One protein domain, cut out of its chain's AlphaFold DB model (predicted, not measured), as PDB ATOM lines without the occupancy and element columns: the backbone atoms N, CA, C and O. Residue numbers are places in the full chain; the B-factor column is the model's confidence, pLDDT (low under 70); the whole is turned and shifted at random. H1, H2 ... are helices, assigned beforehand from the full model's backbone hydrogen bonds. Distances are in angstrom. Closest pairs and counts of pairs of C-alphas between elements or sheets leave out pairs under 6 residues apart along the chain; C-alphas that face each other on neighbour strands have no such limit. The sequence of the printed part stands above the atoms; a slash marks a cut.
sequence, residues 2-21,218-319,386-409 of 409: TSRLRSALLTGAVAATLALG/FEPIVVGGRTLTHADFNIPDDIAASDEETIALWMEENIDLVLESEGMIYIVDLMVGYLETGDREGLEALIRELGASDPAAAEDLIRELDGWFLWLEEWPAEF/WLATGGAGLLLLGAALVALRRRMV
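What this domain is: This is residues 2 to 21, 218 to 319 and 386 to 409 of the 409 residues of the protein "LPXTG-motif cell wall anchor domain-containing protein" of Arthrobacter crystallopoietes (UniProt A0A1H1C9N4). Four helices, H6, H7, H8 and H9, make a ring of neighbours in which H6, H7 and H8 fold back on one another and H9 closes the round, while H1 packs slantwise on H9. The short helices H2 and H5 sit between H1 and the start of H6; H3 and H4 extend the body at one end of its long axis, and residues 313 to 319 stick out at the other. The printed part has 146 residues with nine named helices, H1 to H9 in order, and no named strand: all helix. It is compact, with a radius of gyration of the C-alphas of 15.5 A, yet elongated, spanning 55 by 32 by 30 A.

How they stand to each other: Start with H1, residues 2 to 20, which touches H9, residues 386 to 408, at a steep tilt of 38 degrees, opposite ways; their closest C-alphas, Gly 12 and Gly 391, are 3.7 A apart. After the cut, look for H2, residues 230 to 233, and H3, residues 237 to 240, which only just touch, only at the corner, with 3 pairs of C-alphas within 8 A; the closest are His 230 and Ala 240, 6.4 A. H3 touches H4, residues 244 to 253, with C-alphas Ile 239 and Ile 247 closest at 5.9 A. H5, residues 255 to 259, touches H1 at residues 10 to 14 alone, closest at C-alphas Leu 10 and Leu 259, 5.6 A. Next, H6, residues 262 to 277, and H7, residues 280 to 290, form a hairpin at a shallow tilt of 21 degrees, with C-alphas Tyr 274 and Leu 283 closest at 5.7 A. H7 and H8, residues 295 to 314, form another, at a shallow tilt of 26 degrees, with C-alphas Arg 288 and Ala 298 closest at 5.5 A. H9 touches H6 at a steep tilt of 50 degrees, the same way, closest at C-alphas Glu 276 and Ala 403, 5.2 A. Every O i to N i+4 pair is within hydrogen-bond range in H4 to H9, against 10 of 15 in H1; H2 and H3 are too short for one.

Where its parts are: Find C-alpha 2 at (66.890, -72.388, 100.981); from there H1 runs 27.5 A. H6 covers 22.5 A and H8 28.3 A. H9 runs 33.0 A to C-alpha 408 at (72.781, -55.712, 104.661).

The domain as a whole: Residues 22 to 217 and 320 to 385 are not printed, with C-alpha gaps of 9.6 A and 30.0 A. The links printed whole are tight. Mean pLDDT of the printed part is 76.8; residues 2 to 21, 316 to 319 and 386 to 409 are under 70.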
ATOM      1  N   THR A   2      67.631 -72.755 102.212       30.17
ATOM      2  CA  THR A   2      66.890 -72.388 100.981       30.17
ATOM      3  C   THR A   2      65.690 -73.288 100.639       30.17
ATOM      4  O   THR A   2      64.683 -72.780 100.170       30.17
ATOM      5  N   SER A   3      65.742 -74.596 100.918       29.12
ATOM      6  CA  SER A   3      64.627 -75.526 100.639       29.12
ATOM      7  C   SER A   3      63.412 -75.358 101.572       29.12
ATOM      8  O   SER A   3      62.283 -75.439 101.104       29.12
ATOM      9  N   ARG A   4      63.613 -75.054 102.866       29.75
ATOM     10  CA  ARG A   4      62.497 -74.828 103.809       29.75
ATOM     11  C   ARG A   4      61.832 -73.469 103.604       29.75
ATOM     12  O   ARG A   4      60.624 -73.356 103.742       29.75
ATOM     13  N   LEU A   5      62.631 -72.471 103.227       32.25
ATOM     14  CA  LEU A   5      62.135 -71.142 102.894       32.25
ATOM     15  C   LEU A   5      61.356 -71.149 101.578       32.25
ATOM     16  O   LEU A   5      60.314 -70.524 101.512       32.25
ATOM     17  N   ARG A   6      61.813 -71.908 100.569       42.06
ATOM     18  CA  ARG A   6      61.037 -72.168  99.351       42.06
ATOM     19  C   ARG A   6      59.710 -72.839  99.686       42.06
ATOM     20  O   ARG A   6      58.689 -72.308  99.310       42.06
ATOM     21  N   SER A   7      59.699 -73.912 100.475       31.11
ATOM     22  CA  SER A   7      58.447 -74.589 100.849       31.11
ATOM     23  C   SER A   7      57.434 -73.648 101.532       31.11
ATOM     24  O   SER A   7      56.284 -73.619 101.115       31.11
ATOM     25  N   ALA A   8      57.866 -72.793 102.469       32.44
ATOM     26  CA  ALA A   8      56.997 -71.773 103.074       32.44
ATOM     27  C   ALA A   8      56.594 -70.661 102.087       32.44
ATOM     28  O   ALA A   8      55.452 -70.203 102.106       32.44
ATOM     29  N   LEU A   9      57.521 -70.267 101.203       36.81
ATOM     30  CA  LEU A   9      57.277 -69.301 100.135       36.81
ATOM     31  C   LEU A   9      56.397 -69.851  99.001       36.81
ATOM     32  O   LEU A   9      55.957 -69.119  98.125       36.81
ATOM     33  N   LEU A  10      56.193 -71.157  98.970       42.31
ATOM     34  CA  LEU A  10      55.378 -71.814  97.977       42.31
ATOM     35  C   LEU A  10      53.962 -71.967  98.565       42.31
ATOM     36  O   LEU A  10      53.013 -71.463  97.979       42.31
ATOM     37  N   THR A  11      53.782 -72.468  99.791       35.69
ATOM     38  CA  THR A  11      52.434 -72.650 100.380       35.69
ATOM     39  C   THR A  11      51.566 -71.372 100.405       35.69
ATOM     40  O   THR A  11      50.354 -71.462 100.225       35.69
ATOM     41  N   GLY A  12      52.153 -70.178 100.563       37.19
ATOM     42  CA  GLY A  12      51.406 -68.909 100.532       37.19
ATOM     43  C   GLY A  12      50.986 -68.411  99.135       37.19
ATOM     44  O   GLY A  12      49.986 -67.705  99.026       37.19
ATOM     45  N   ALA A  13      51.689 -68.792  98.058       41.19
ATOM     46  CA  ALA A  13      51.441 -68.274  96.698       41.19
ATOM     47  C   ALA A  13      50.145 -68.833  96.152       41.19
ATOM     48  O   ALA A  13      49.344 -68.097  95.589       41.19
ATOM     49  N   VAL A  14      49.929 -70.133  96.342       43.97
ATOM     50  CA  VAL A  14      48.752 -70.793  95.777       43.97
ATOM     51  C   VAL A  14      47.483 -70.362  96.464       43.97
ATOM     52  O   VAL A  14      46.481 -70.249  95.778       43.97
ATOM     53  N   ALA A  15      47.506 -70.045  97.760       40.00
ATOM     54  CA  ALA A  15      46.323 -69.479  98.392       40.00
ATOM     55  C   ALA A  15      45.902 -68.173  97.687       40.00
ATOM     56  O   ALA A  15      44.722 -67.988  97.401       40.00
ATOM     57  N   ALA A  16      46.866 -67.318  97.323       41.78
ATOM     58  CA  ALA A  16      46.636 -66.066  96.604       41.78
ATOM     59  C   ALA A  16      46.123 -66.277  95.171       41.78
ATOM     60  O   ALA A  16      45.143 -65.655  94.760       41.78
ATOM     61  N   THR A  17      46.761 -67.175  94.412       45.78
ATOM     62  CA  THR A  17      46.376 -67.468  93.021       45.78
ATOM     63  C   THR A  17      45.025 -68.185  92.945       45.78
ATOM     64  O   THR A  17      44.261 -67.949  92.015       45.78
ATOM     65  N   LEU A  18      44.693 -69.006  93.949       43.34
ATOM     66  CA  LEU A  18      43.410 -69.701  94.062       43.34
ATOM     67  C   LEU A  18      42.222 -68.760  94.267       43.34
ATOM     68  O   LEU A  18      41.169 -69.009  93.688       43.34
ATOM     69  N   ALA A  19      42.352 -67.677  95.044       44.25
ATOM     70  CA  ALA A  19      41.229 -66.740  95.182       44.25
ATOM     71  C   ALA A  19      41.080 -65.778  94.007       44.25
ATOM     72  O   ALA A  19      39.963 -65.347  93.741       44.25
ATOM     73  N   LEU A  20      42.158 -65.473  93.279       43.00
ATOM     74  CA  LEU A  20      42.081 -64.653  92.064       43.00
ATOM     75  C   LEU A  20      41.327 -65.352  90.915       43.00
ATOM     76  O   LEU A  20      40.858 -64.681  89.995       43.00
ATOM     77  N   GLY A  21      41.202 -66.682  90.961       40.53
ATOM     78  CA  GLY A  21      40.450 -67.482  89.991       40.53
ATOM     79  C   GLY A  21      39.032 -67.873  90.421       40.53
ATOM     80  O   GLY A  21      38.373 -68.544  89.639       40.53
ATOM     81  N   PHE A 218      40.883 -72.092  81.035       76.25
ATOM     82  CA  PHE A 218      42.112 -71.342  81.320       76.25
ATOM     83  C   PHE A 218      42.617 -70.412  80.196       76.25
ATOM     84  O   PHE A 218      43.200 -70.863  79.205       76.25
ATOM     85  N   GLU A 219      42.436 -69.099  80.360       84.56
ATOM     86  CA  GLU A 219      43.046 -68.131  79.447       84.56
ATOM     87  C   GLU A 219      44.567 -68.063  79.690       84.56
ATOM     88  O   GLU A 219      45.000 -67.985  80.842       84.56
ATOM     89  N   PRO A 220      45.409 -68.108  78.638       88.88
ATOM     90  CA  PRO A 220      46.851 -67.952  78.794       88.88
ATOM     91  C   PRO A 220      47.219 -66.598  79.416       88.88
ATOM     92  O   PRO A 220      46.684 -65.565  79.012       88.88
ATOM     93  N   ILE A 221      48.185 -66.588  80.338       88.56
ATOM     94  CA  ILE A 221      48.566 -65.395  81.115       88.56
ATOM     95  C   ILE A 221      49.878 -64.783  80.588       88.56
ATOM     96  O   ILE A 221      50.837 -65.492  80.290       88.56
ATOM     97  N   VAL A 222      49.887 -63.449  80.480       91.62
ATOM     98  CA  VAL A 222      50.903 -62.497  79.956       91.62
ATOM     99  C   VAL A 222      52.299 -62.378  80.610       91.62
ATOM    100  O   VAL A 222      53.036 -61.459  80.287       91.62
ATOM    101  N   VAL A 223      52.692 -63.167  81.604       91.00
ATOM    102  CA  VAL A 223      53.628 -62.648  82.630       91.00
ATOM    103  C   VAL A 223      55.047 -62.296  82.138       91.00
ATOM    104  O   VAL A 223      55.836 -63.158  81.732       91.00
ATOM    105  N   GLY A 224      55.430 -61.017  82.236       86.38
ATOM    106  CA  GLY A 224      56.793 -60.555  81.919       86.38
ATOM    107  C   GLY A 224      57.213 -60.835  80.468       86.38
ATOM    108  O   GLY A 224      58.384 -61.082  80.188       86.38
ATOM    109  N   GLY A 225      56.248 -60.861  79.542       89.88
ATOM    110  CA  GLY A 225      56.477 -61.175  78.128       89.88
ATOM    111  C   GLY A 225      56.557 -62.672  77.807       89.88
ATOM    112  O   GLY A 225      56.761 -63.025  76.642       89.88
ATOM    113  N   ARG A 226      56.370 -63.556  78.797       93.06
ATOM    114  CA  ARG A 226      56.203 -65.001  78.602       93.06
ATOM    115  C   ARG A 226      54.721 -65.351  78.712       93.06
ATOM    116  O   ARG A 226      54.064 -64.996  79.679       93.06
ATOM    117  N   THR A 227      54.203 -66.089  77.736       94.44
ATOM    118  CA  THR A 227      52.858 -66.665  77.832       94.44
ATOM    119  C   THR A 227      52.909 -67.935  78.670       94.44
ATOM    120  O   THR A 227      53.583 -68.888  78.282       94.44
ATOM    121  N   LEU A 228      52.206 -67.936  79.800       93.31
ATOM    122  CA  LEU A 228      52.021 -69.093  80.668       93.31
ATOM    123  C   LEU A 228      50.670 -69.742  80.371       93.31
ATOM    124  O   LEU A 228      49.646 -69.068  80.251       93.31
ATOM    125  N   THR A 229      50.673 -71.057  80.238       94.62
ATOM    126  CA  THR A 229      49.501 -71.896  79.979       94.62
ATOM    127  C   THR A 229      49.238 -72.808  81.171       94.62
ATOM    128  O   THR A 229      50.094 -72.966  82.037       94.62
ATOM    129  N   HIS A 230      48.078 -73.464  81.213       92.81
ATOM    130  CA  HIS A 230      47.746 -74.439  82.260       92.81
ATOM    131  C   HIS A 230      48.796 -75.561  82.385       92.81
ATOM    132  O   HIS A 230      49.071 -76.033  83.488       92.81
ATOM    133  N   ALA A 231      49.461 -75.920  81.282       94.75
ATOM    134  CA  ALA A 231      50.552 -76.889  81.278       94.75
ATOM    135  C   ALA A 231      51.792 -76.402  82.051       94.75
ATOM    136  O   ALA A 231      52.436 -77.208  82.720       94.75
ATOM    137  N   ASP A 232      52.099 -75.099  82.018       96.31
ATOM    138  CA  ASP A 232      53.200 -74.519  82.802       96.31
ATOM    139  C   ASP A 232      52.933 -74.618  84.314       96.31
ATOM    140  O   ASP A 232      53.880 -74.587  85.095       96.31
ATOM    141  N   PHE A 233      51.666 -74.785  84.716       94.06
ATOM    142  CA  PHE A 233      51.216 -74.955  86.102       94.06
ATOM    143  C   PHE A 233      50.996 -76.420  86.510       94.06
ATOM    144  O   PHE A 233      50.428 -76.685  87.569       94.06
ATOM    145  N   ASN A 234      51.431 -77.382  85.684       94.81
ATOM    146  CA  ASN A 234      51.161 -78.815  85.858       94.81
ATOM    147  C   ASN A 234      49.660 -79.167  85.947       94.81
ATOM    148  O   ASN A 234      49.313 -80.223  86.478       94.81
ATOM    149  N   ILE A 235      48.767 -78.319  85.427       93.19
ATOM    150  CA  ILE A 235      47.325 -78.577  85.416       93.19
ATOM    151  C   ILE A 235      47.013 -79.507  84.231       93.19
ATOM    152  O   ILE A 235      47.318 -79.151  83.089       93.19
ATOM    153  N   PRO A 236      46.416 -80.692  84.454       95.88
ATOM    154  CA  PRO A 236      46.016 -81.590  83.374       95.88
ATOM    155  C   PRO A 236      45.011 -80.940  82.411       95.88
ATOM    156  O   PRO A 236      44.154 -80.167  82.832       95.88
ATOM    157  N   ASP A 237      45.074 -81.290  81.120       94.56
ATOM    158  CA  ASP A 237      44.189 -80.729  80.082       94.56
ATOM    159  C   ASP A 237      42.693 -80.925  80.390       94.56
ATOM    160  O   ASP A 237      41.868 -80.072  80.065       94.56
ATOM    161  N   ASP A 238      42.322 -82.054  81.002       94.81
ATOM    162  CA  ASP A 238      40.943 -82.359  81.386       94.81
ATOM    163  C   ASP A 238      40.462 -81.501  82.561       94.81
ATOM    164  O   ASP A 238      39.306 -81.076  82.569       94.81
ATOM    165  N   ILE A 239      41.354 -81.172  83.497       95.19
ATOM    166  CA  ILE A 239      41.072 -80.231  84.586       95.19
ATOM    167  C   ILE A 239      40.984 -78.805  84.046       95.19
ATOM    168  O   ILE A 239      40.023 -78.107  84.342       95.19
ATOM    169  N   ALA A 240      41.916 -78.384  83.190       92.56
ATOM    170  CA  ALA A 240      41.904 -77.048  82.589       92.56
ATOM    171  C   ALA A 240      40.656 -76.780  81.726       92.56
ATOM    172  O   ALA A 240      40.268 -75.630  81.527       92.56
ATOM    173  N   ALA A 241      40.033 -77.844  81.211       91.81
ATOM    174  CA  ALA A 241      38.776 -77.806  80.471       91.81
ATOM    175  C   ALA A 241      37.518 -77.973  81.351       91.81
ATOM    176  O   ALA A 241      36.408 -77.973  80.810       91.81
ATOM    177  N   SER A 242      37.678 -78.169  82.663       92.44
ATOM    178  CA  SER A 242      36.579 -78.314  83.624       92.44
ATOM    179  C   SER A 242      36.049 -76.953  84.090       92.44
ATOM    180  O   SER A 242      36.572 -75.903  83.726       92.44
ATOM    181  N   ASP A 243      34.963 -76.962  84.860       92.50
ATOM    182  CA  ASP A 243      34.438 -75.756  85.499       92.50
ATOM    183  C   ASP A 243      35.361 -75.229  86.615       92.50
ATOM    184  O   ASP A 243      36.227 -75.935  87.132       92.50
ATOM    185  N   GLU A 244      35.141 -73.968  86.987       86.62
ATOM    186  CA  GLU A 244      35.908 -73.232  87.998       86.62
ATOM    187  C   GLU A 244      35.945 -73.941  89.362       86.62
ATOM    188  O   GLU A 244      36.996 -73.982  89.997       86.62
ATOM    189  N   GLU A 245      34.841 -74.566  89.790       90.00
ATOM    190  CA  GLU A 245      34.766 -75.296  91.065       90.00
ATOM    191  C   GLU A 245      35.663 -76.540  91.040       90.00
ATOM    192  O   GLU A 245      36.416 -76.794  91.982       90.00
ATOM    193  N   THR A 246      35.648 -77.281  89.931       93.62
ATOM    194  CA  THR A 246      36.524 -78.440  89.725       93.62
ATOM    195  C   THR A 246      37.998 -78.037  89.661       93.62
ATOM    196  O   THR A 246      38.843 -78.715  90.249       93.62
ATOM    197  N   ILE A 247      38.321 -76.935  88.976       90.38
ATOM    198  CA  ILE A 247      39.691 -76.404  88.911       90.38
ATOM    199  C   ILE A 247      40.164 -75.988  90.307       90.38
ATOM    200  O   ILE A 247      41.259 -76.380  90.712       90.38
ATOM    201  N   ALA A 248      39.342 -75.252  91.060       88.38
ATOM    202  CA  ALA A 248      39.673 -74.798  92.408       88.38
ATOM    203  C   ALA A 248      39.907 -75.975  93.367       88.38
ATOM    204  O   ALA A 248      40.924 -76.001  94.058       88.38
ATOM    205  N   LEU A 249      39.023 -76.981  93.353       92.94
ATOM    206  CA  LEU A 249      39.176 -78.187  94.172       92.94
ATOM    207  C   LEU A 249      40.453 -78.954  93.808       92.94
ATOM    208  O   LEU A 249      41.208 -79.367  94.687       92.94
ATOM    209  N   TRP A 250      40.729 -79.115  92.510       94.31
ATOM    210  CA  TRP A 250      41.952 -79.775  92.059       94.31
ATOM    211  C   TRP A 250      43.201 -79.012  92.506       94.31
ATOM    212  O   TRP A 250      44.152 -79.628  92.984       94.31
ATOM    213  N   MET A 251      43.207 -77.683  92.380       91.38
ATOM    214  CA  MET A 251      44.329 -76.843  92.797       91.38
ATOM    215  C   MET A 251      44.534 -76.863  94.320       91.38
ATOM    216  O   MET A 251      45.679 -76.845  94.761       91.38
ATOM    217  N   GLU A 252      43.468 -76.944  95.123       90.88
ATOM    218  CA  GLU A 252      43.564 -77.115  96.580       90.88
ATOM    219  C   GLU A 252      44.216 -78.460  96.942       90.88
ATOM    220  O   GLU A 252      45.140 -78.508  97.754       90.88
ATOM    221  N   GLU A 253      43.800 -79.551  96.290       95.12
ATOM    222  CA  GLU A 253      44.360 -80.891  96.521       95.12
ATOM    223  C   GLU A 253      45.791 -81.056  95.981       95.12
ATOM    224  O   GLU A 253      46.547 -81.895  96.476       95.12
ATOM    225  N   ASN A 254      46.172 -80.273  94.967       94.06
ATOM    226  CA  ASN A 254      47.446 -80.392  94.249       94.06
ATOM    227  C   ASN A 254      48.300 -79.121  94.356       94.06
ATOM    228  O   ASN A 254      49.140 -78.855  93.494       94.06
ATOM    229  N   ILE A 255      48.118 -78.356  95.434       91.06
ATOM    230  CA  ILE A 255      48.855 -77.125  95.731       91.06
ATOM    231  C   ILE A 255      50.368 -77.313  95.592       91.06
ATOM    232  O   ILE A 255      51.022 -76.524  94.920       91.06
ATOM    233  N   ASP A 256      50.913 -78.406  96.129       92.69
ATOM    234  CA  ASP A 256      52.345 -78.715  96.056       92.69
ATOM    235  C   ASP A 256      52.826 -78.896  94.606       92.69
ATOM    236  O   ASP A 256      53.912 -78.445  94.245       92.69
ATOM    237  N   LEU A 257      52.001 -79.492  93.740       93.38
ATOM    238  CA  LEU A 257      52.334 -79.717  92.332       93.38
ATOM    239  C   LEU A 257      52.298 -78.418  91.517       93.38
ATOM    240  O   LEU A 257      53.152 -78.207  90.651       93.38
ATOM    241  N   VAL A 258      51.316 -77.555  91.793       90.75
ATOM    242  CA  VAL A 258      51.229 -76.208  91.209       90.75
ATOM    243  C   VAL A 258      52.428 -75.383  91.651       90.75
ATOM    244  O   VAL A 258      53.005 -74.638  90.869       90.75
ATOM    245  N   LEU A 259      52.860 -75.551  92.891       87.94
ATOM    246  CA  LEU A 259      54.006 -74.854  93.445       87.94
ATOM    247  C   LEU A 259      55.323 -75.280  92.817       87.94
ATOM    248  O   LEU A 259      56.128 -74.440  92.420       87.94
ATOM    249  N   GLU A 260      55.517 -76.573  92.627       93.56
ATOM    250  CA  GLU A 260      56.689 -77.099  91.932       93.56
ATOM    251  C   GLU A 260      56.636 -76.901  90.405       93.56
ATOM    252  O   GLU A 260      57.547 -77.328  89.693       93.56
ATOM    253  N   SER A 261      55.590 -76.250  89.887       95.56
ATOM    254  CA  SER A 261      55.433 -75.990  88.460       95.56
ATOM    255  C   SER A 261      56.393 -74.919  87.937       95.56
ATOM    256  O   SER A 261      56.792 -73.990  88.644       95.56
ATOM    257  N   GLU A 262      56.752 -75.031  86.657       95.75
ATOM    258  CA  GLU A 262      57.654 -74.078  86.006       95.75
ATOM    259  C   GLU A 262      57.060 -72.660  85.988       95.75
ATOM    260  O   GLU A 262      57.782 -71.685  86.199       95.75
ATOM    261  N   GLY A 263      55.742 -72.548  85.794       93.12
ATOM    262  CA  GLY A 263      55.013 -71.283  85.801       93.12
ATOM    263  C   GLY A 263      55.089 -70.573  87.151       93.12
ATOM    264  O   GLY A 263      55.439 -69.393  87.195       93.12
ATOM    265  N   MET A 264      54.843 -71.285  88.257       92.25
ATOM    266  CA  MET A 264      54.939 -70.687  89.596       92.25
ATOM    267  C   MET A 264      56.368 -70.315  89.972       92.25
ATOM    268  O   MET A 264      56.586 -69.232  90.513       92.25
ATOM    269  N   ILE A 265      57.348 -71.162  89.651       93.00
ATOM    270  CA  ILE A 265      58.763 -70.850  89.894       93.00
ATOM    271  C   ILE A 265      59.165 -69.580  89.136       93.00
ATOM    272  O   ILE A 265      59.785 -68.697  89.724       93.00
ATOM    273  N   TYR A 266      58.763 -69.448  87.868       94.62
ATOM    274  CA  TYR A 266      59.033 -68.253  87.068       94.62
ATOM    275  C   TYR A 266      58.404 -66.988  87.668       94.62
ATOM    276  O   TYR A 266      59.077 -65.962  87.764       94.62
ATOM    277  N   ILE A 267      57.141 -67.054  88.106       92.19
ATOM    278  CA  ILE A 267      56.461 -65.922  88.754       92.19
ATOM    279  C   ILE A 267      57.199 -65.514  90.033       92.19
ATOM    280  O   ILE A 267      57.482 -64.333  90.226       92.19
ATOM    281  N   VAL A 268      57.559 -66.478  90.886       90.94
ATOM    282  CA  VAL A 268      58.285 -66.212  92.136       90.94
ATOM    283  C   VAL A 268      59.662 -65.609  91.861       90.94
ATOM    284  O   VAL A 268      60.034 -64.635  92.515       90.94
ATOM    285  N   ASP A 269      60.405 -66.125  90.882       93.38
ATOM    286  CA  ASP A 269      61.709 -65.576  90.500       93.38
ATOM    287  C   ASP A 269      61.585 -64.132  89.983       93.38
ATOM    288  O   ASP A 269      62.416 -63.284  90.317       93.38
ATOM    289  N   LEU A 270      60.526 -63.818  89.228       94.00
ATOM    290  CA  LEU A 270      60.249 -62.462  88.755       94.00
ATOM    291  C   LEU A 270      59.918 -61.514  89.922       94.00
ATOM    292  O   LEU A 270      60.470 -60.416  89.998       94.00
ATOM    293  N   MET A 271      59.072 -61.950  90.862       90.50
ATOM    294  CA  MET A 271      58.745 -61.186  92.074       90.50
ATOM    295  C   MET A 271      59.997 -60.908  92.912       90.50
ATOM    296  O   MET A 271      60.211 -59.777  93.347       90.50
ATOM    297  N   VAL A 272      60.850 -61.918  93.111       88.94
ATOM    298  CA  VAL A 272      62.134 -61.763  93.810       88.94
ATOM    299  C   VAL A 272      63.034 -60.783  93.064       88.94
ATOM    300  O   VAL A 272      63.617 -59.914  93.704       88.94
ATOM    301  N   GLY A 273      63.105 -60.861  91.733       92.00
ATOM    302  CA  GLY A 273      63.867 -59.922  90.912       92.00
ATOM    303  C   GLY A 273      63.456 -58.467  91.148       92.00
ATOM    304  O   GLY A 273      64.318 -57.638  91.435       92.00
ATOM    305  N   TYR A 274      62.153 -58.169  91.116       93.31
ATOM    306  CA  TYR A 274      61.644 -56.818  91.383       93.31
ATOM    307  C   TYR A 274      61.925 -56.348  92.815       93.31
ATOM    308  O   TYR A 274      62.287 -55.191  93.033       93.31
ATOM    309  N   LEU A 275      61.813 -57.245  93.798       87.88
ATOM    310  CA  LEU A 275      62.137 -56.935  95.192       87.88
ATOM    311  C   LEU A 275      63.631 -56.651  95.391       87.88
ATOM    312  O   LEU A 275      63.989 -55.724  96.117       87.88
ATOM    313  N   GLU A 276      64.510 -57.407  94.735       87.31
ATOM    314  CA  GLU A 276      65.961 -57.213  94.809       87.31
ATOM    315  C   GLU A 276      66.410 -55.905  94.152       87.31
ATOM    316  O   GLU A 276      67.316 -55.242  94.663       87.31
ATOM    317  N   THR A 277      65.772 -55.499  93.052       91.62
ATOM    318  CA  THR A 277      66.059 -54.215  92.396       91.62
ATOM    319  C   THR A 277      65.372 -53.029  93.068       91.62
ATOM    320  O   THR A 277      65.697 -51.887  92.746       91.62
ATOM    321  N   GLY A 278      64.435 -53.274  93.991       87.69
ATOM    322  CA  GLY A 278      63.552 -52.241  94.535       87.69
ATOM    323  C   GLY A 278      62.620 -51.641  93.475       87.69
ATOM    324  O   GLY A 278      62.183 -50.501  93.620       87.69
ATOM    325  N   ASP A 279      62.345 -52.380  92.397       93.69
ATOM    326  CA  ASP A 279      61.455 -51.949  91.320       93.69
ATOM    327  C   ASP A 279      59.999 -52.230  91.704       93.69
ATOM    328  O   ASP A 279      59.385 -53.229  91.322       93.69
ATOM    329  N   ARG A 280      59.461 -51.331  92.525       91.69
ATOM    330  CA  ARG A 280      58.081 -51.405  93.002       91.69
ATOM    331  C   ARG A 280      57.069 -51.307  91.865       91.69
ATOM    332  O   ARG A 280      56.099 -52.057  91.872       91.69
ATOM    333  N   GLU A 281      57.293 -50.425  90.893       94.31
ATOM    334  CA  GLU A 281      56.387 -50.278  89.746       94.31
ATOM    335  C   GLU A 281      56.301 -51.587  88.949       94.31
ATOM    336  O   GLU A 281      55.202 -52.005  88.581       94.31
ATOM    337  N   GLY A 282      57.433 -52.277  88.760       94.62
ATOM    338  CA  GLY A 282      57.489 -53.606  88.151       94.62
ATOM    339  C   GLY A 282      56.720 -54.672  88.940       94.62
ATOM    340  O   GLY A 282      55.945 -55.430  88.354       94.62
ATOM    341  N   LEU A 283      56.863 -54.696  90.270       94.00
ATOM    342  CA  LEU A 283      56.126 -55.626  91.135       94.00
ATOM    343  C   LEU A 283      54.614 -55.362  91.119       94.00
ATOM    344  O   LEU A 283      53.823 -56.299  91.010       94.00
ATOM    345  N   GLU A 284      54.190 -54.102  91.203       93.88
ATOM    346  CA  GLU A 284      52.771 -53.752  91.133       93.88
ATOM    347  C   GLU A 284      52.178 -54.074  89.758       93.88
ATOM    348  O   GLU A 284      51.062 -54.583  89.670       93.88
ATOM    349  N   ALA A 285      52.911 -53.802  88.673       94.50
ATOM    350  CA  ALA A 285      52.489 -54.162  87.323       94.50
ATOM    351  C   ALA A 285      52.304 -55.680  87.183       94.50
ATOM    352  O   ALA A 285      51.289 -56.118  86.645       94.50
ATOM    353  N   LEU A 286      53.232 -56.468  87.735       93.56
ATOM    354  CA  LEU A 286      53.125 -57.922  87.792       93.56
ATOM    355  C   LEU A 286      51.871 -58.374  88.550       93.56
ATOM    356  O   LEU A 286      51.158 -59.255  88.084       93.56
ATOM    357  N   ILE A 287      51.570 -57.769  89.698       92.94
ATOM    358  CA  ILE A 287      50.388 -58.135  90.489       92.94
ATOM    359  C   ILE A 287      49.094 -57.785  89.755       92.94
ATOM    360  O   ILE A 287      48.174 -58.600  89.734       92.94
ATOM    361  N   ARG A 288      49.026 -56.617  89.104       93.12
ATOM    362  CA  ARG A 288      47.873 -56.248  88.262       93.12
ATOM    363  C   ARG A 288      47.707 -57.197  87.078       93.12
ATOM    364  O   ARG A 288      46.581 -57.501  86.706       93.12
ATOM    365  N   GLU A 289      48.809 -57.663  86.497       91.25
ATOM    366  CA  GLU A 289      48.791 -58.643  85.408       91.25
ATOM    367  C   GLU A 289      48.300 -60.017  85.883       91.25
ATOM    368  O   GLU A 289      47.436 -60.613  85.242       91.25
ATOM    369  N   LEU A 290      48.787 -60.497  87.030       89.00
ATOM    370  CA  LEU A 290      48.335 -61.753  87.633       89.00
ATOM    371  C   LEU A 290      46.866 -61.687  88.072       89.00
ATOM    372  O   LEU A 290      46.143 -62.668  87.938       89.00
ATOM    373  N   GLY A 291      46.420 -60.530  88.562       88.19
ATOM    374  CA  GLY A 291      45.042 -60.260  88.965       88.19
ATOM    375  C   GLY A 291      44.170 -59.651  87.878       88.19
ATOM    376  O   GLY A 291      43.185 -58.993  88.195       88.19
ATOM    377  N   ALA A 292      44.484 -59.863  86.598       87.25
ATOM    378  CA  ALA A 292      43.645 -59.370  85.507       87.25
ATOM    379  C   ALA A 292      42.206 -59.929  85.562       87.25
ATOM    380  O   ALA A 292      41.279 -59.271  85.087       87.25
ATOM    381  N   SER A 293      42.013 -61.112  86.161       80.88
ATOM    382  CA  SER A 293      40.698 -61.714  86.416       80.88
ATOM    383  C   SER A 293      39.922 -61.026  87.544       80.88
ATOM    384  O   SER A 293      38.696 -60.951  87.471       80.88
ATOM    385  N   ASP A 294      40.618 -60.487  88.551       88.88
ATOM    386  CA  ASP A 294      40.039 -59.751  89.677       88.88
ATOM    387  C   ASP A 294      40.898 -58.518  90.030       88.88
ATOM    388  O   ASP A 294      41.776 -58.568  90.904       88.88
ATOM    389  N   PRO A 295      40.644 -57.371  89.373       89.75
ATOM    390  CA  PRO A 295      41.415 -56.159  89.613       89.75
ATOM    391  C   PRO A 295      41.207 -55.599  91.026       89.75
ATOM    392  O   PRO A 295      42.067 -54.869  91.513       89.75
ATOM    393  N   ALA A 296      40.094 -55.916  91.703       90.56
ATOM    394  CA  ALA A 296      39.869 -55.456  93.071       90.56
ATOM    395  C   ALA A 296      40.784 -56.201  94.050       90.56
ATOM    396  O   ALA A 296      41.443 -55.560  94.869       90.56
ATOM    397  N   ALA A 297      40.895 -57.526  93.906       84.56
ATOM    398  CA  ALA A 297      41.833 -58.326  94.688       84.56
ATOM    399  C   ALA A 297      43.295 -57.922  94.429       84.56
ATOM    400  O   ALA A 297      44.090 -57.849  95.368       84.56
ATOM    401  N   ALA A 298      43.647 -57.594  93.181       88.06
ATOM    402  CA  ALA A 298      44.978 -57.089  92.843       88.06
ATOM    403  C   ALA A 298      45.306 -55.772  93.569       88.06
ATOM    404  O   ALA A 298      46.374 -55.641  94.164       88.06
ATOM    405  N   GLU A 299      44.386 -54.802  93.563       92.88
ATOM    406  CA  GLU A 299      44.571 -53.513  94.246       92.88
ATOM    407  C   GLU A 299      44.564 -53.650  95.777       92.88
ATOM    408  O   GLU A 299      45.250 -52.897  96.472       92.88
ATOM    409  N   ASP A 300      43.823 -54.616  96.323       89.81
ATOM    410  CA  ASP A 300      43.887 -54.962  97.744       89.81
ATOM    411  C   ASP A 300      45.267 -55.510  98.126       89.81
ATOM    412  O   ASP A 300      45.849 -55.048  99.111       89.81
ATOM    413  N   LEU A 301      45.831 -56.408  97.312       84.19
ATOM    414  CA  LEU A 301      47.171 -56.954  97.520       84.19
ATOM    415  C   LEU A 301      48.263 -55.883  97.389       84.19
ATOM    416  O   LEU A 301      49.193 -55.849  98.194       84.19
ATOM    417  N   ILE A 302      48.145 -54.981  96.412       91.12
ATOM    418  CA  ILE A 302      49.069 -53.847  96.242       91.12
ATOM    419  C   ILE A 302      49.020 -52.929  97.465       91.12
ATOM    420  O   ILE A 302      50.057 -52.537  97.989       91.12
ATOM    421  N   ARG A 303      47.826 -52.631  97.985       92.38
ATOM    422  CA  ARG A 303      47.683 -51.815  99.196       92.38
ATOM    423  C   ARG A 303      48.283 -52.487 100.426       92.38
ATOM    424  O   ARG A 303      48.843 -51.804 101.282       92.38
ATOM    425  N   GLU A 304      48.140 -53.803 100.538       87.25
ATOM    426  CA  GLU A 304      48.775 -54.558 101.614       87.25
ATOM    427  C   GLU A 304      50.300 -54.462 101.499       87.25
ATOM    428  O   GLU A 304      50.967 -54.098 102.468       87.25
ATOM    429  N   LEU A 305      50.843 -54.690 100.300       85.38
ATOM    430  CA  LEU A 305      52.262 -54.511  99.994       85.38
ATOM    431  C   LEU A 305      52.783 -53.124 100.341       85.38
ATOM    432  O   LEU A 305      53.855 -53.010 100.926       85.38
ATOM    433  N   ASP A 306      52.027 -52.080 100.026       89.31
ATOM    434  CA  ASP A 306      52.378 -50.708 100.379       89.31
ATOM    435  C   ASP A 306      52.515 -50.536 101.889       89.31
ATOM    436  O   ASP A 306      53.459 -49.898 102.358       89.31
ATOM    437  N   GLY A 307      51.602 -51.139 102.656       86.62
ATOM    438  CA  GLY A 307      51.683 -51.188 104.111       86.62
ATOM    439  C   GLY A 307      52.952 -51.890 104.596       86.62
ATOM    440  O   GLY A 307      53.625 -51.387 105.496       86.62
ATOM    441  N   TRP A 308      53.320 -53.005 103.964       81.81
ATOM    442  CA  TRP A 308      54.548 -53.741 104.270       81.81
ATOM    443  C   TRP A 308      55.814 -52.949 103.946       81.81
ATOM    444  O   TRP A 308      56.718 -52.895 104.776       81.81
ATOM    445  N   PHE A 309      55.888 -52.312 102.776       83.00
ATOM    446  CA  PHE A 309      57.030 -51.476 102.410       83.00
ATOM    447  C   PHE A 309      57.168 -50.277 103.341       83.00
ATOM    448  O   PHE A 309      58.269 -50.017 103.815       83.00
ATOM    449  N   LEU A 310      56.064 -49.598 103.667       86.56
ATOM    450  CA  LEU A 310      56.076 -48.485 104.615       86.56
ATOM    451  C   LEU A 310      56.579 -48.939 105.992       86.56
ATOM    452  O   LEU A 310      57.414 -48.279 106.601       86.56
ATOM    453  N   TRP A 311      56.111 -50.096 106.462       84.62
ATOM    454  CA  TRP A 311      56.556 -50.683 107.723       84.62
ATOM    455  C   TRP A 311      58.037 -51.091 107.700       84.62
ATOM    456  O   TRP A 311      58.737 -50.881 108.687       84.62
ATOM    457  N   LEU A 312      58.539 -51.628 106.582       79.38
ATOM    458  CA  LEU A 312      59.961 -51.942 106.396       79.38
ATOM    459  C   LEU A 312      60.834 -50.680 106.316       79.38
ATOM    460  O   LEU A 312      61.967 -50.700 106.788       79.38
ATOM    461  N   GLU A 313      60.332 -49.593 105.730       82.38
ATOM    462  CA  GLU A 313      61.017 -48.294 105.679       82.38
ATOM    463  C   GLU A 313      61.047 -47.602 107.045       82.38
ATOM    464  O   GLU A 313      62.052 -46.989 107.408       82.38
ATOM    465  N   GLU A 314      59.962 -47.714 107.815       83.12
ATOM    466  CA  GLU A 314      59.865 -47.196 109.181       83.12
ATOM    467  C   GLU A 314      60.548 -48.115 110.204       83.12
ATOM    468  O   GLU A 314      60.710 -47.716 111.358       83.12
ATOM    469  N   TRP A 315      60.989 -49.314 109.792       80.25
ATOM    470  CA  TRP A 315      61.647 -50.288 110.659       80.25
ATOM    471  C   TRP A 315      62.809 -49.618 111.405       80.25
ATOM    472  O   TRP A 315      63.825 -49.264 110.792       80.25
ATOM    473  N   PRO A 316      62.679 -49.399 112.727       69.19
ATOM    474  CA  PRO A 316      63.624 -48.570 113.448       69.19
ATOM    475  C   PRO A 316      65.019 -49.181 113.370       69.19
ATOM    476  O   PRO A 316      65.206 -50.355 113.691       69.19
ATOM    477  N   ALA A 317      66.030 -48.364 113.057       65.38
ATOM    478  CA  ALA A 317      67.437 -48.760 113.196       65.38
ATOM    479  C   ALA A 317      67.773 -49.234 114.631       65.38
ATOM    480  O   ALA A 317      68.766 -49.918 114.865       65.38
ATOM    481  N   GLU A 318      66.911 -48.883 115.590       62.38
ATOM    482  CA  GLU A 318      66.930 -49.285 116.995       62.38
ATOM    483  C   GLU A 318      66.685 -50.785 117.216       62.38
ATOM    484  O   GLU A 318      67.107 -51.314 118.243       62.38
ATOM    485  N   PHE A 319      66.045 -51.489 116.269       63.00
ATOM    486  CA  PHE A 319      65.845 -52.944 116.351       63.00
ATOM    487  C   PHE A 319      67.143 -53.750 116.176       63.00
ATOM    488  O   PHE A 319      67.119 -54.972 116.319       63.00
ATOM    489  N   TRP A 386      39.988 -64.380 102.929       28.72
ATOM    490  CA  TRP A 386      40.939 -64.273 104.047       28.72
ATOM    491  C   TRP A 386      42.135 -65.233 103.964       28.72
ATOM    492  O   TRP A 386      43.212 -64.912 104.461       28.72
ATOM    493  N   LEU A 387      41.975 -66.402 103.337       31.94
ATOM    494  CA  LEU A 387      43.074 -67.365 103.179       31.94
ATOM    495  C   LEU A 387      44.031 -66.964 102.052       31.94
ATOM    496  O   LEU A 387      45.235 -67.194 102.150       31.94
ATOM    497  N   ALA A 388      43.515 -66.303 101.021       44.12
ATOM    498  CA  ALA A 388      44.297 -65.901  99.865       44.12
ATOM    499  C   ALA A 388      45.111 -64.624 100.048       44.12
ATOM    500  O   ALA A 388      46.265 -64.565  99.629       44.12
ATOM    501  N   THR A 389      44.542 -63.627 100.725       45.50
ATOM    502  CA  THR A 389      45.267 -62.399 101.087       45.50
ATOM    503  C   THR A 389      46.365 -62.696 102.112       45.50
ATOM    504  O   THR A 389      47.520 -62.329 101.904       45.50
ATOM    505  N   GLY A 390      46.071 -63.503 103.140       41.38
ATOM    506  CA  GLY A 390      47.060 -63.877 104.158       41.38
ATOM    507  C   GLY A 390      48.245 -64.701 103.630       41.38
ATOM    508  O   GLY A 390      49.376 -64.522 104.087       41.38
ATOM    509  N   GLY A 391      48.017 -65.587 102.652       51.84
ATOM    510  CA  GLY A 391      49.081 -66.376 102.022       51.84
ATOM    511  C   GLY A 391      50.022 -65.527 101.164       51.84
ATOM    512  O   GLY A 391      51.243 -65.639 101.300       51.84
ATOM    513  N   ALA A 392      49.463 -64.633 100.340       54.25
ATOM    514  CA  ALA A 392      50.223 -63.704  99.504       54.25
ATOM    515  C   ALA A 392      51.097 -62.765 100.346       54.25
ATOM    516  O   ALA A 392      52.278 -62.570 100.046       54.25
ATOM    517  N   GLY A 393      50.531 -62.226 101.430       55.22
ATOM    518  CA  GLY A 393      51.230 -61.335 102.353       55.22
ATOM    519  C   GLY A 393      52.437 -62.011 103.002       55.22
ATOM    520  O   GLY A 393      53.531 -61.450 103.007       55.22
ATOM    521  N   LEU A 394      52.296 -63.263 103.458       58.16
ATOM    522  CA  LEU A 394      53.410 -64.030 104.034       58.16
ATOM    523  C   LEU A 394      54.511 -64.349 103.015       58.16
ATOM    524  O   LEU A 394      55.688 -64.421 103.381       58.16
ATOM    525  N   LEU A 395      54.156 -64.506 101.739       59.03
ATOM    526  CA  LEU A 395      55.136 -64.694 100.677       59.03
ATOM    527  C   LEU A 395      55.954 -63.462 100.385       59.03
ATOM    528  O   LEU A 395      57.180 -63.512 100.301       59.03
ATOM    529  N   LEU A 396      55.245 -62.364 100.193       63.34
ATOM    530  CA  LEU A 396      55.842 -61.085  99.887       63.34
ATOM    531  C   LEU A 396      56.687 -60.618 101.064       63.34
ATOM    532  O   LEU A 396      57.800 -60.147 100.851       63.34
ATOM    533  N   LEU A 397      56.245 -60.896 102.291       61.72
ATOM    534  CA  LEU A 397      57.055 -60.763 103.490       61.72
ATOM    535  C   LEU A 397      58.310 -61.638 103.412       61.72
ATOM    536  O   LEU A 397      59.416 -61.123 103.523       61.72
ATOM    537  N   GLY A 398      58.184 -62.944 103.171       68.31
ATOM    538  CA  GLY A 398      59.336 -63.844 103.079       68.31
ATOM    539  C   GLY A 398      60.359 -63.414 102.018       68.31
ATOM    540  O   GLY A 398      61.564 -63.464 102.267       68.31
ATOM    541  N   ALA A 399      59.898 -62.947 100.857       60.16
ATOM    542  CA  ALA A 399      60.749 -62.483  99.768       60.16
ATOM    543  C   ALA A 399      61.384 -61.114 100.070       60.16
ATOM    544  O   ALA A 399      62.590 -60.947  99.876       60.16
ATOM    545  N   ALA A 400      60.619 -60.171 100.629       59.53
ATOM    546  CA  ALA A 400      61.126 -58.871 101.065       59.53
ATOM    547  C   ALA A 400      62.189 -59.023 102.163       59.53
ATOM    548  O   ALA A 400      63.237 -58.385 102.102       59.53
ATOM    549  N   LEU A 401      61.984 -59.940 103.112       63.00
ATOM    550  CA  LEU A 401      62.950 -60.272 104.162       63.00
ATOM    551  C   LEU A 401      64.263 -60.833 103.598       63.00
ATOM    552  O   LEU A 401      65.348 -60.507 104.087       63.00
ATOM    553  N   VAL A 402      64.195 -61.656 102.549       63.75
ATOM    554  CA  VAL A 402      65.387 -62.193 101.873       63.75
ATOM    555  C   VAL A 402      66.141 -61.103 101.120       63.75
ATOM    556  O   VAL A 402      67.367 -61.029 101.244       63.75
ATOM    557  N   ALA A 403      65.430 -60.260 100.368       59.53
ATOM    558  CA  ALA A 403      66.024 -59.145  99.636       59.53
ATOM    559  C   ALA A 403      66.694 -58.149 100.598       59.53
ATOM    560  O   ALA A 403      67.846 -57.758 100.397       59.53
ATOM    561  N   LEU A 404      66.026 -57.825 101.709       59.38
ATOM    562  CA  LEU A 404      66.550 -56.940 102.746       59.38
ATOM    563  C   LEU A 404      67.813 -57.520 103.403       59.38
ATOM    564  O   LEU A 404      68.813 -56.817 103.540       59.38
ATOM    565  N   ARG A 405      67.818 -58.819 103.738       62.69
ATOM    566  CA  ARG A 405      69.001 -59.494 104.296       62.69
ATOM    567  C   ARG A 405      70.189 -59.470 103.333       62.69
ATOM    568  O   ARG A 405      71.309 -59.245 103.775       62.69
ATOM    569  N   ARG A 406      69.962 -59.686 102.033       63.59
ATOM    570  CA  ARG A 406      71.022 -59.627 101.006       63.59
ATOM    571  C   ARG A 406      71.612 -58.233 100.830       63.59
ATOM    572  O   ARG A 406      72.737 -58.128 100.369       63.59
ATOM    573  N   ARG A 407      70.866 -57.181 101.167       57.47
ATOM    574  CA  ARG A 407      71.341 -55.795 101.083       57.47
ATOM    575  C   ARG A 407      72.205 -55.382 102.278       57.47
ATOM    576  O   ARG A 407      72.985 -54.443 102.150       57.47
ATOM    577  N   MET A 408      72.037 -56.032 103.433       51.97
ATOM    578  CA  MET A 408      72.781 -55.712 104.661       51.97
ATOM    579  C   MET A 408      74.072 -56.520 104.844       51.97
ATOM    580  O   MET A 408      74.922 -56.105 105.630       51.97
ATOM    581  N   VAL A 409      74.212 -57.653 104.150       56.19
ATOM    582  CA  VAL A 409      75.445 -58.463 104.081       56.19
ATOM    583  C   VAL A 409      76.237 -58.052 102.851       56.19
ATOM    584  O   VAL A 409      77.475 -57.913 102.972       56.19
TER     585      VAL A 409